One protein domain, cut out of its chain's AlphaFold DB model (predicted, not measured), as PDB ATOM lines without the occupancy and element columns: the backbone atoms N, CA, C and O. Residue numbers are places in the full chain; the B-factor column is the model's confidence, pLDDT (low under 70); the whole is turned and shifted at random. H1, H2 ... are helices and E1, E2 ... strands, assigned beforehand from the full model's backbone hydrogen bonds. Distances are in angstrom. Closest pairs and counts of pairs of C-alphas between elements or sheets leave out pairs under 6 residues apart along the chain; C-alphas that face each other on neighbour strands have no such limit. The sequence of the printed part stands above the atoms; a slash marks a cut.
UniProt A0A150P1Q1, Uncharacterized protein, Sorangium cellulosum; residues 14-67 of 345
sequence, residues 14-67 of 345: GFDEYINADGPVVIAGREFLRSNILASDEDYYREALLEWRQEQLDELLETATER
ATOM      1  N   GLY A  14      19.123 -54.464   5.705       81.31
ATOM      2  CA  GLY A  14      18.802 -53.074   6.032       81.31
ATOM      3  C   GLY A  14      17.361 -52.912   6.509       81.31
ATOM      4  O   GLY A  14      17.101 -52.213   7.488       81.31
ATOM      5  N   PHE A  15      16.424 -53.609   5.864       84.31
ATOM      6  CA  PHE A  15      15.044 -53.649   6.342       84.31
ATOM      7  C   PHE A  15      14.926 -54.383   7.683       84.31
ATOM      8  O   PHE A  15      14.235 -53.905   8.579       84.31
ATOM      9  N   ASP A  16      15.631 -55.508   7.845       83.81
ATOM     10  CA  ASP A  16      15.687 -56.269   9.092       83.81
ATOM     11  C   ASP A  16      16.265 -55.407  10.232       83.81
ATOM     12  O   ASP A  16      15.752 -55.442  11.348       83.81
ATOM     13  N   GLU A  17      17.283 -54.581   9.984       84.44
ATOM     14  CA  GLU A  17      17.790 -53.619  10.970       84.44
ATOM     15  C   GLU A  17      16.740 -52.549  11.318       84.44
ATOM     16  O   GLU A  17      16.470 -52.308  12.498       84.44
ATOM     17  N   TYR A  18      16.082 -51.971  10.308       83.12
ATOM     18  CA  TYR A  18      15.036 -50.960  10.484       83.12
ATOM     19  C   TYR A  18      13.861 -51.466  11.339       83.12
ATOM     20  O   TYR A  18      13.450 -50.802  12.293       83.12
ATOM     21  N   ILE A  19      13.344 -52.668  11.065       85.56
ATOM     22  CA  ILE A  19      12.232 -53.242  11.841       85.56
ATOM     23  C   ILE A  19      12.648 -53.658  13.257       85.56
ATOM     24  O   ILE A  19      11.779 -53.792  14.123       85.56
ATOM     25  N   ASN A  20      13.943 -53.883  13.496       82.62
ATOM     26  CA  ASN A  20      14.486 -54.266  14.800       82.62
ATOM     27  C   ASN A  20      14.881 -53.063  15.675       82.62
ATOM     28  O   ASN A  20      15.032 -53.244  16.884       82.62
ATOM     29  N   ALA A  21      15.009 -51.852  15.119       80.62
ATOM     30  CA  ALA A  21      15.274 -50.621  15.874       80.62
ATOM     31  C   ALA A  21      14.172 -50.334  16.912       80.62
ATOM     32  O   ALA A  21      13.039 -50.747  16.727       80.62
ATOM     33  N   ASP A  22      14.420 -49.633  18.019       73.06
ATOM     34  CA  ASP A  22      13.358 -49.359  19.009       73.06
ATOM     35  C   ASP A  22      12.299 -48.367  18.478       73.06
ATOM     36  O   ASP A  22      12.641 -47.292  17.992       73.06
ATOM     37  N   GLY A  23      11.003 -48.696  18.603       77.25
ATOM     38  CA  GLY A  23       9.885 -47.805  18.231       77.25
ATOM     39  C   GLY A  23       8.765 -48.474  17.417       77.25
ATOM     40  O   GLY A  23       8.819 -49.675  17.159       77.25
ATOM     41  N   PRO A  24       7.705 -47.740  17.035       79.19
ATOM     42  CA  PRO A  24       6.732 -48.228  16.058       79.19
ATOM     43  C   PRO A  24       7.375 -48.323  14.665       79.19
ATOM     44  O   PRO A  24       8.212 -47.497  14.308       79.19
ATOM     45  N   VAL A  25       6.981 -49.323  13.873       81.69
ATOM     46  CA  VAL A  25       7.407 -49.443  12.469       81.69
ATOM     47  C   VAL A  25       6.411 -48.647  11.636       81.69
ATOM     48  O   VAL A  25       5.263 -49.064  11.501       81.69
ATOM     49  N   VAL A  26       6.816 -47.484  11.133       82.06
ATOM     50  CA  VAL A  26       5.956 -46.610  10.323       82.06
ATOM     51  C   VAL A  26       6.624 -46.386   8.981       82.06
ATOM     52  O   VAL A  26       7.662 -45.735   8.923       82.06
ATOM     53  N   ILE A  27       6.013 -46.919   7.927       82.75
ATOM     54  CA  ILE A  27       6.522 -46.885   6.555       82.75
ATOM     55  C   ILE A  27       5.485 -46.143   5.717       82.75
ATOM     56  O   ILE A  27       4.299 -46.473   5.789       82.75
ATOM     57  N   ALA A  28       5.893 -45.103   4.992       75.19
ATOM     58  CA  ALA A  28       5.005 -44.265   4.176       75.19
ATOM     59  C   ALA A  28       3.736 -43.771   4.924       75.19
ATOM     60  O   ALA A  28       2.643 -43.674   4.366       75.19
ATOM     61  N   GLY A  29       3.862 -43.484   6.227       76.94
ATOM     62  CA  GLY A  29       2.755 -43.036   7.086       76.94
ATOM     63  C   GLY A  29       1.777 -44.134   7.536       76.94
ATOM     64  O   GLY A  29       0.800 -43.830   8.227       76.94
ATOM     65  N   ARG A  30       2.030 -45.401   7.190       81.19
ATOM     66  CA  ARG A  30       1.274 -46.573   7.642       81.19
ATOM     67  C   ARG A  30       2.005 -47.263   8.788       81.19
ATOM     68  O   ARG A  30       3.199 -47.530   8.710       81.19
ATOM     69  N   GLU A  31       1.278 -47.572   9.857       82.38
ATOM     70  CA  GLU A  31       1.826 -48.329  10.982       82.38
ATOM     71  C   GLU A  31       1.793 -49.832  10.684       82.38
ATOM     72  O   GLU A  31       0.748 -50.407  10.362       82.38
ATOM     73  N   PHE A  32       2.950 -50.470  10.825       78.94
ATOM     74  CA  PHE A  32       3.122 -51.904  10.717       78.94
ATOM     75  C   PHE A  32       3.329 -52.525  12.095       78.94
ATOM     76  O   PHE A  32       4.167 -52.101  12.895       78.94
ATOM     77  N   LEU A  33       2.594 -53.603  12.366       75.75
ATOM     78  CA  LEU A  33       2.786 -54.366  13.592       75.75
ATOM     79  C   LEU A  33       4.065 -55.193  13.472       75.75
ATOM     80  O   LEU A  33       4.100 -56.216  12.787       75.75
ATOM     81  N   ARG A  34       5.103 -54.778  14.203       77.75
ATOM     82  CA  ARG A  34       6.399 -55.470  14.273       77.75
ATOM     83  C   ARG A  34       6.261 -56.963  14.553       77.75
ATOM     84  O   ARG A  34       6.961 -57.766  13.948       77.75
ATOM     85  N   SER A  35       5.339 -57.342  15.440       73.12
ATOM     86  CA  SER A  35       5.068 -58.746  15.749       73.12
ATOM     87  C   SER A  35       4.672 -59.548  14.514       73.12
ATOM     88  O   SER A  35       5.087 -60.689  14.405       73.12
ATOM     89  N   ASN A  36       3.925 -58.968  13.573       70.44
ATOM     90  CA  ASN A  36       3.465 -59.666  12.372       70.44
ATOM     91  C   ASN A  36       4.586 -59.791  11.331       70.44
ATOM     92  O   ASN A  36       4.718 -60.838  10.706       70.44
ATOM     93  N   ILE A  37       5.441 -58.766  11.214       68.94
ATOM     94  CA  ILE A  37       6.627 -58.801  10.344       68.94
ATOM     95  C   ILE A  37       7.640 -59.840  10.858       68.94
ATOM     96  O   ILE A  37       8.157 -60.649  10.090       68.94
ATOM     97  N   LEU A  38       7.910 -59.851  12.169       68.00
ATOM     98  CA  LEU A  38       8.900 -60.743  12.782       68.00
ATOM     99  C   LEU A  38       8.388 -62.180  12.978       68.00
ATOM    100  O   LEU A  38       9.184 -63.117  12.920       68.00
ATOM    101  N   ALA A  39       7.080 -62.384  13.187       63.22
ATOM    102  CA  ALA A  39       6.489 -63.708  13.426       63.22
ATOM    103  C   ALA A  39       6.273 -64.553  12.156       63.22
ATOM    104  O   ALA A  39       5.624 -65.593  12.229       63.22
ATOM    105  N   SER A  40       6.894 -64.181  11.030       63.34
ATOM    106  CA  SER A  40       6.919 -64.958   9.778       63.34
ATOM    107  C   SER A  40       5.615 -64.971   8.968       63.34
ATOM    108  O   SER A  40       5.381 -65.919   8.217       63.34
ATOM    109  N   ASP A  41       4.788 -63.921   9.050       76.19
ATOM    110  CA  ASP A  41       3.827 -63.664   7.971       76.19
ATOM    111  C   ASP A  41       4.608 -63.149   6.754       76.19
ATOM    112  O   ASP A  41       4.978 -61.977   6.667       76.19
ATOM    113  N   GLU A  42       4.938 -64.068   5.841       79.00
ATOM    114  CA  GLU A  42       5.730 -63.753   4.650       79.00
ATOM    115  C   GLU A  42       5.066 -62.695   3.769       79.00
ATOM    116  O   GLU A  42       5.770 -61.910   3.135       79.00
ATOM    117  N   ASP A  43       3.734 -62.677   3.703       80.19
ATOM    118  CA  ASP A  43       3.013 -61.735   2.854       80.19
ATOM    119  C   ASP A  43       3.050 -60.339   3.488       80.19
ATOM    120  O   ASP A  43       3.346 -59.364   2.797       80.19
ATOM    121  N   TYR A  44       2.894 -60.258   4.813       80.31
ATOM    122  CA  TYR A  44       3.023 -59.002   5.556       80.31
ATOM    123  C   TYR A  44       4.456 -58.445   5.534       80.31
ATOM    124  O   TYR A  44       4.652 -57.244   5.362       80.31
ATOM    125  N   TYR A  45       5.475 -59.308   5.647       83.38
ATOM    126  CA  TYR A  45       6.875 -58.899   5.496       83.38
ATOM    127  C   TYR A  45       7.154 -58.387   4.079       83.38
ATOM    128  O   TYR A  45       7.800 -57.354   3.923       83.38
ATOM    129  N   ARG A  46       6.686 -59.092   3.036       83.00
ATOM    130  CA  ARG A  46       6.891 -58.672   1.640       83.00
ATOM    131  C   ARG A  46       6.226 -57.330   1.355       83.00
ATOM    132  O   ARG A  46       6.853 -56.497   0.712       83.00
ATOM    133  N   GLU A  47       4.997 -57.120   1.825       85.12
ATOM    134  CA  GLU A  47       4.287 -55.842   1.685       85.12
ATOM    135  C   GLU A  47       5.075 -54.708   2.354       85.12
ATOM    136  O   GLU A  47       5.407 -53.726   1.696       85.12
ATOM    137  N   ALA A  48       5.470 -54.893   3.617       85.00
ATOM    138  CA  ALA A  48       6.241 -53.901   4.362       85.00
ATOM    139  C   ALA A  48       7.613 -53.613   3.720       85.00
ATOM    140  O   ALA A  48       8.013 -52.458   3.605       85.00
ATOM    141  N   LEU A  49       8.316 -54.646   3.242       84.94
ATOM    142  CA  LEU A  49       9.595 -54.494   2.543       84.94
ATOM    143  C   LEU A  49       9.438 -53.716   1.229       84.94
ATOM    144  O   LEU A  49      10.306 -52.914   0.887       84.94
ATOM    145  N   LEU A  50       8.368 -53.967   0.469       86.31
ATOM    146  CA  LEU A  50       8.096 -53.252  -0.779       86.31
ATOM    147  C   LEU A  50       7.776 -51.779  -0.519       86.31
ATOM    148  O   LEU A  50       8.352 -50.924  -1.189       86.31
ATOM    149  N   GLU A  51       6.919 -51.487   0.462       86.56
ATOM    150  CA  GLU A  51       6.612 -50.107   0.855       86.56
ATOM    151  C   GLU A  51       7.872 -49.379   1.347       86.56
ATOM    152  O   GLU A  51       8.141 -48.263   0.909       86.56
ATOM    153  N   TRP A  52       8.707 -50.031   2.163       87.44
ATOM    154  CA  TRP A  52       9.949 -49.436   2.664       87.44
ATOM    155  C   TRP A  52      10.946 -49.158   1.541       87.44
ATOM    156  O   TRP A  52      11.531 -48.081   1.474       87.44
ATOM    157  N   ARG A  53      11.112 -50.097   0.602       87.69
ATOM    158  CA  ARG A  53      11.970 -49.887  -0.573       87.69
ATOM    159  C   ARG A  53      11.479 -48.738  -1.447       87.69
ATOM    160  O   ARG A  53      12.318 -48.027  -1.996       87.69
ATOM    161  N   GLN A  54      10.163 -48.577  -1.584       88.69
ATOM    162  CA  GLN A  54       9.582 -47.468  -2.332       88.69
ATOM    163  C   GLN A  54       9.823 -46.136  -1.617       88.69
ATOM    164  O   GLN A  54      10.316 -45.212  -2.250       88.69
ATOM    165  N   GLU A  55       9.587 -46.058  -0.306       89.88
ATOM    166  CA  GLU A  55       9.852 -44.851   0.488       89.88
ATOM    167  C   GLU A  55      11.327 -44.431   0.412       89.88
ATOM    168  O   GLU A  55      11.636 -43.269   0.161       89.88
ATOM    169  N   GLN A  56      12.252 -45.387   0.533       90.44
ATOM    170  CA  GLN A  56      13.689 -45.128   0.387       90.44
ATOM    171  C   GLN A  56      14.080 -44.680  -1.028       90.44
ATOM    172  O   GLN A  56      15.052 -43.945  -1.206       90.44
ATOM    173  N   LEU A  57      13.364 -45.148  -2.054       91.81
ATOM    174  CA  LEU A  57      13.570 -44.683  -3.420       91.81
ATOM    175  C   LEU A  57      13.039 -43.257  -3.597       91.81
ATOM    176  O   LEU A  57      13.746 -42.427  -4.161       91.81
ATOM    177  N   ASP A  58      11.844 -42.968  -3.095       93.62
ATOM    178  CA  ASP A  58      11.228 -41.645  -3.187       93.62
ATOM    179  C   ASP A  58      12.092 -40.591  -2.474       93.62
ATOM    180  O   ASP A  58      12.405 -39.556  -3.065       93.62
ATOM    181  N   GLU A  59      12.591 -40.896  -1.270       94.31
ATOM    182  CA  GLU A  59      13.515 -40.034  -0.518       94.31
ATOM    183  C   GLU A  59      14.829 -39.791  -1.280       94.31
ATOM    184  O   GLU A  59      15.330 -38.661  -1.333       94.31
ATOM    185  N   LEU A  60      15.386 -40.833  -1.910       95.56
ATOM    186  CA  LEU A  60      16.586 -40.712  -2.739       95.56
ATOM    187  C   LEU A  60      16.345 -39.790  -3.938       95.56
ATOM    188  O   LEU A  60      17.190 -38.945  -4.232       95.56
ATOM    189  N   LEU A  61      15.223 -39.955  -4.643       97.25
ATOM    190  CA  LEU A  61      14.898 -39.166  -5.831       97.25
ATOM    191  C   LEU A  61      14.601 -37.706  -5.477       97.25
ATOM    192  O   LEU A  61      15.082 -36.807  -6.168       97.25
ATOM    193  N   GLU A  62      13.875 -37.455  -4.389       96.31
ATOM    194  CA  GLU A  62      13.643 -36.104  -3.871       96.31
ATOM    195  C   GLU A  62      14.972 -35.446  -3.481       96.31
ATOM    196  O   GLU A  62      15.319 -34.374  -3.978       96.31
ATOM    197  N   THR A  63      15.796 -36.131  -2.686       96.62
ATOM    198  CA  THR A  63      17.111 -35.620  -2.278       96.62
ATOM    199  C   THR A  63      18.007 -35.340  -3.484       96.62
ATOM    200  O   THR A  63      18.633 -34.281  -3.563       96.62
ATOM    201  N   ALA A  64      18.052 -36.247  -4.461       97.12
ATOM    202  CA  ALA A  64      18.868 -36.084  -5.656       97.12
ATOM    203  C   ALA A  64      18.364 -34.970  -6.586       97.12
ATOM    204  O   ALA A  64      19.161 -34.352  -7.287       97.12
ATOM    205  N   THR A  65      17.066 -34.672  -6.606       96.62
ATOM    206  CA  THR A  65      16.523 -33.579  -7.429       96.62
ATOM    207  C   THR A  65      16.609 -32.214  -6.746       96.62
ATOM    208  O   THR A  65      16.758 -31.207  -7.439       96.62
ATOM    209  N   GLU A  66      16.601 -32.161  -5.416       95.56
ATOM    210  CA  GLU A  66      16.614 -30.904  -4.653       95.56
ATOM    211  C   GLU A  66      18.006 -30.504  -4.145       95.56
ATOM    212  O   GLU A  66      18.324 -29.316  -4.067       95.56
ATOM    213  N   ARG A  67      18.856 -31.475  -3.791       95.56
ATOM    214  CA  ARG A  67      20.100 -31.222  -3.040       95.56
ATOM    215  C   ARG A  67      21.377 -31.650  -3.741       95.56
ATOM    216  O   ARG A  67      22.451 -31.307  -3.265       95.56
TER     217      ARG A  67
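This is residues 14 to 67 of the 345 residues of an uncharacterized protein of Sorangium cellulosum (UniProt A0A150P1Q1). One long helix, H3, makes the length; H1, the hairpin E1 and E2, and H2 gather along its first half, and residues 59 to 67 stick out. The 54 printed residues are mostly helix, with three named helices and two antiparallel strands, in order H1, E1, E2, H2, H3. It spans 39 by 22 by 19 A, only just loose, close to compact, radius of gyration of the C-alphas 12.2 A.

Find C-alpha 14 at (18.802, -53.074, 6.032); H1 runs to residue 20. E1 is residues 25 to 27, E2 30 to 32, H2 34 to 38. H3, residues 42 to 66, runs 35.8 A to C-alpha 66 at (16.614, -30.904, -4.653).

H1 and H3 are close but not clearly touching, closest C-alphas 15 and 49, 6.7 A. In hairpin E1 and E2, N 32 and O 25 are within hydrogen-bond range, 2.8 A, as is every O i to N i+4 pair in the helices. H3 touches H2 with residues 44 to 48 alone, closest C-alphas 37 and 45, 4.9 A.

The printed part has no cut; its links are tight; pLDDT is under 70 at residues 37 to 40.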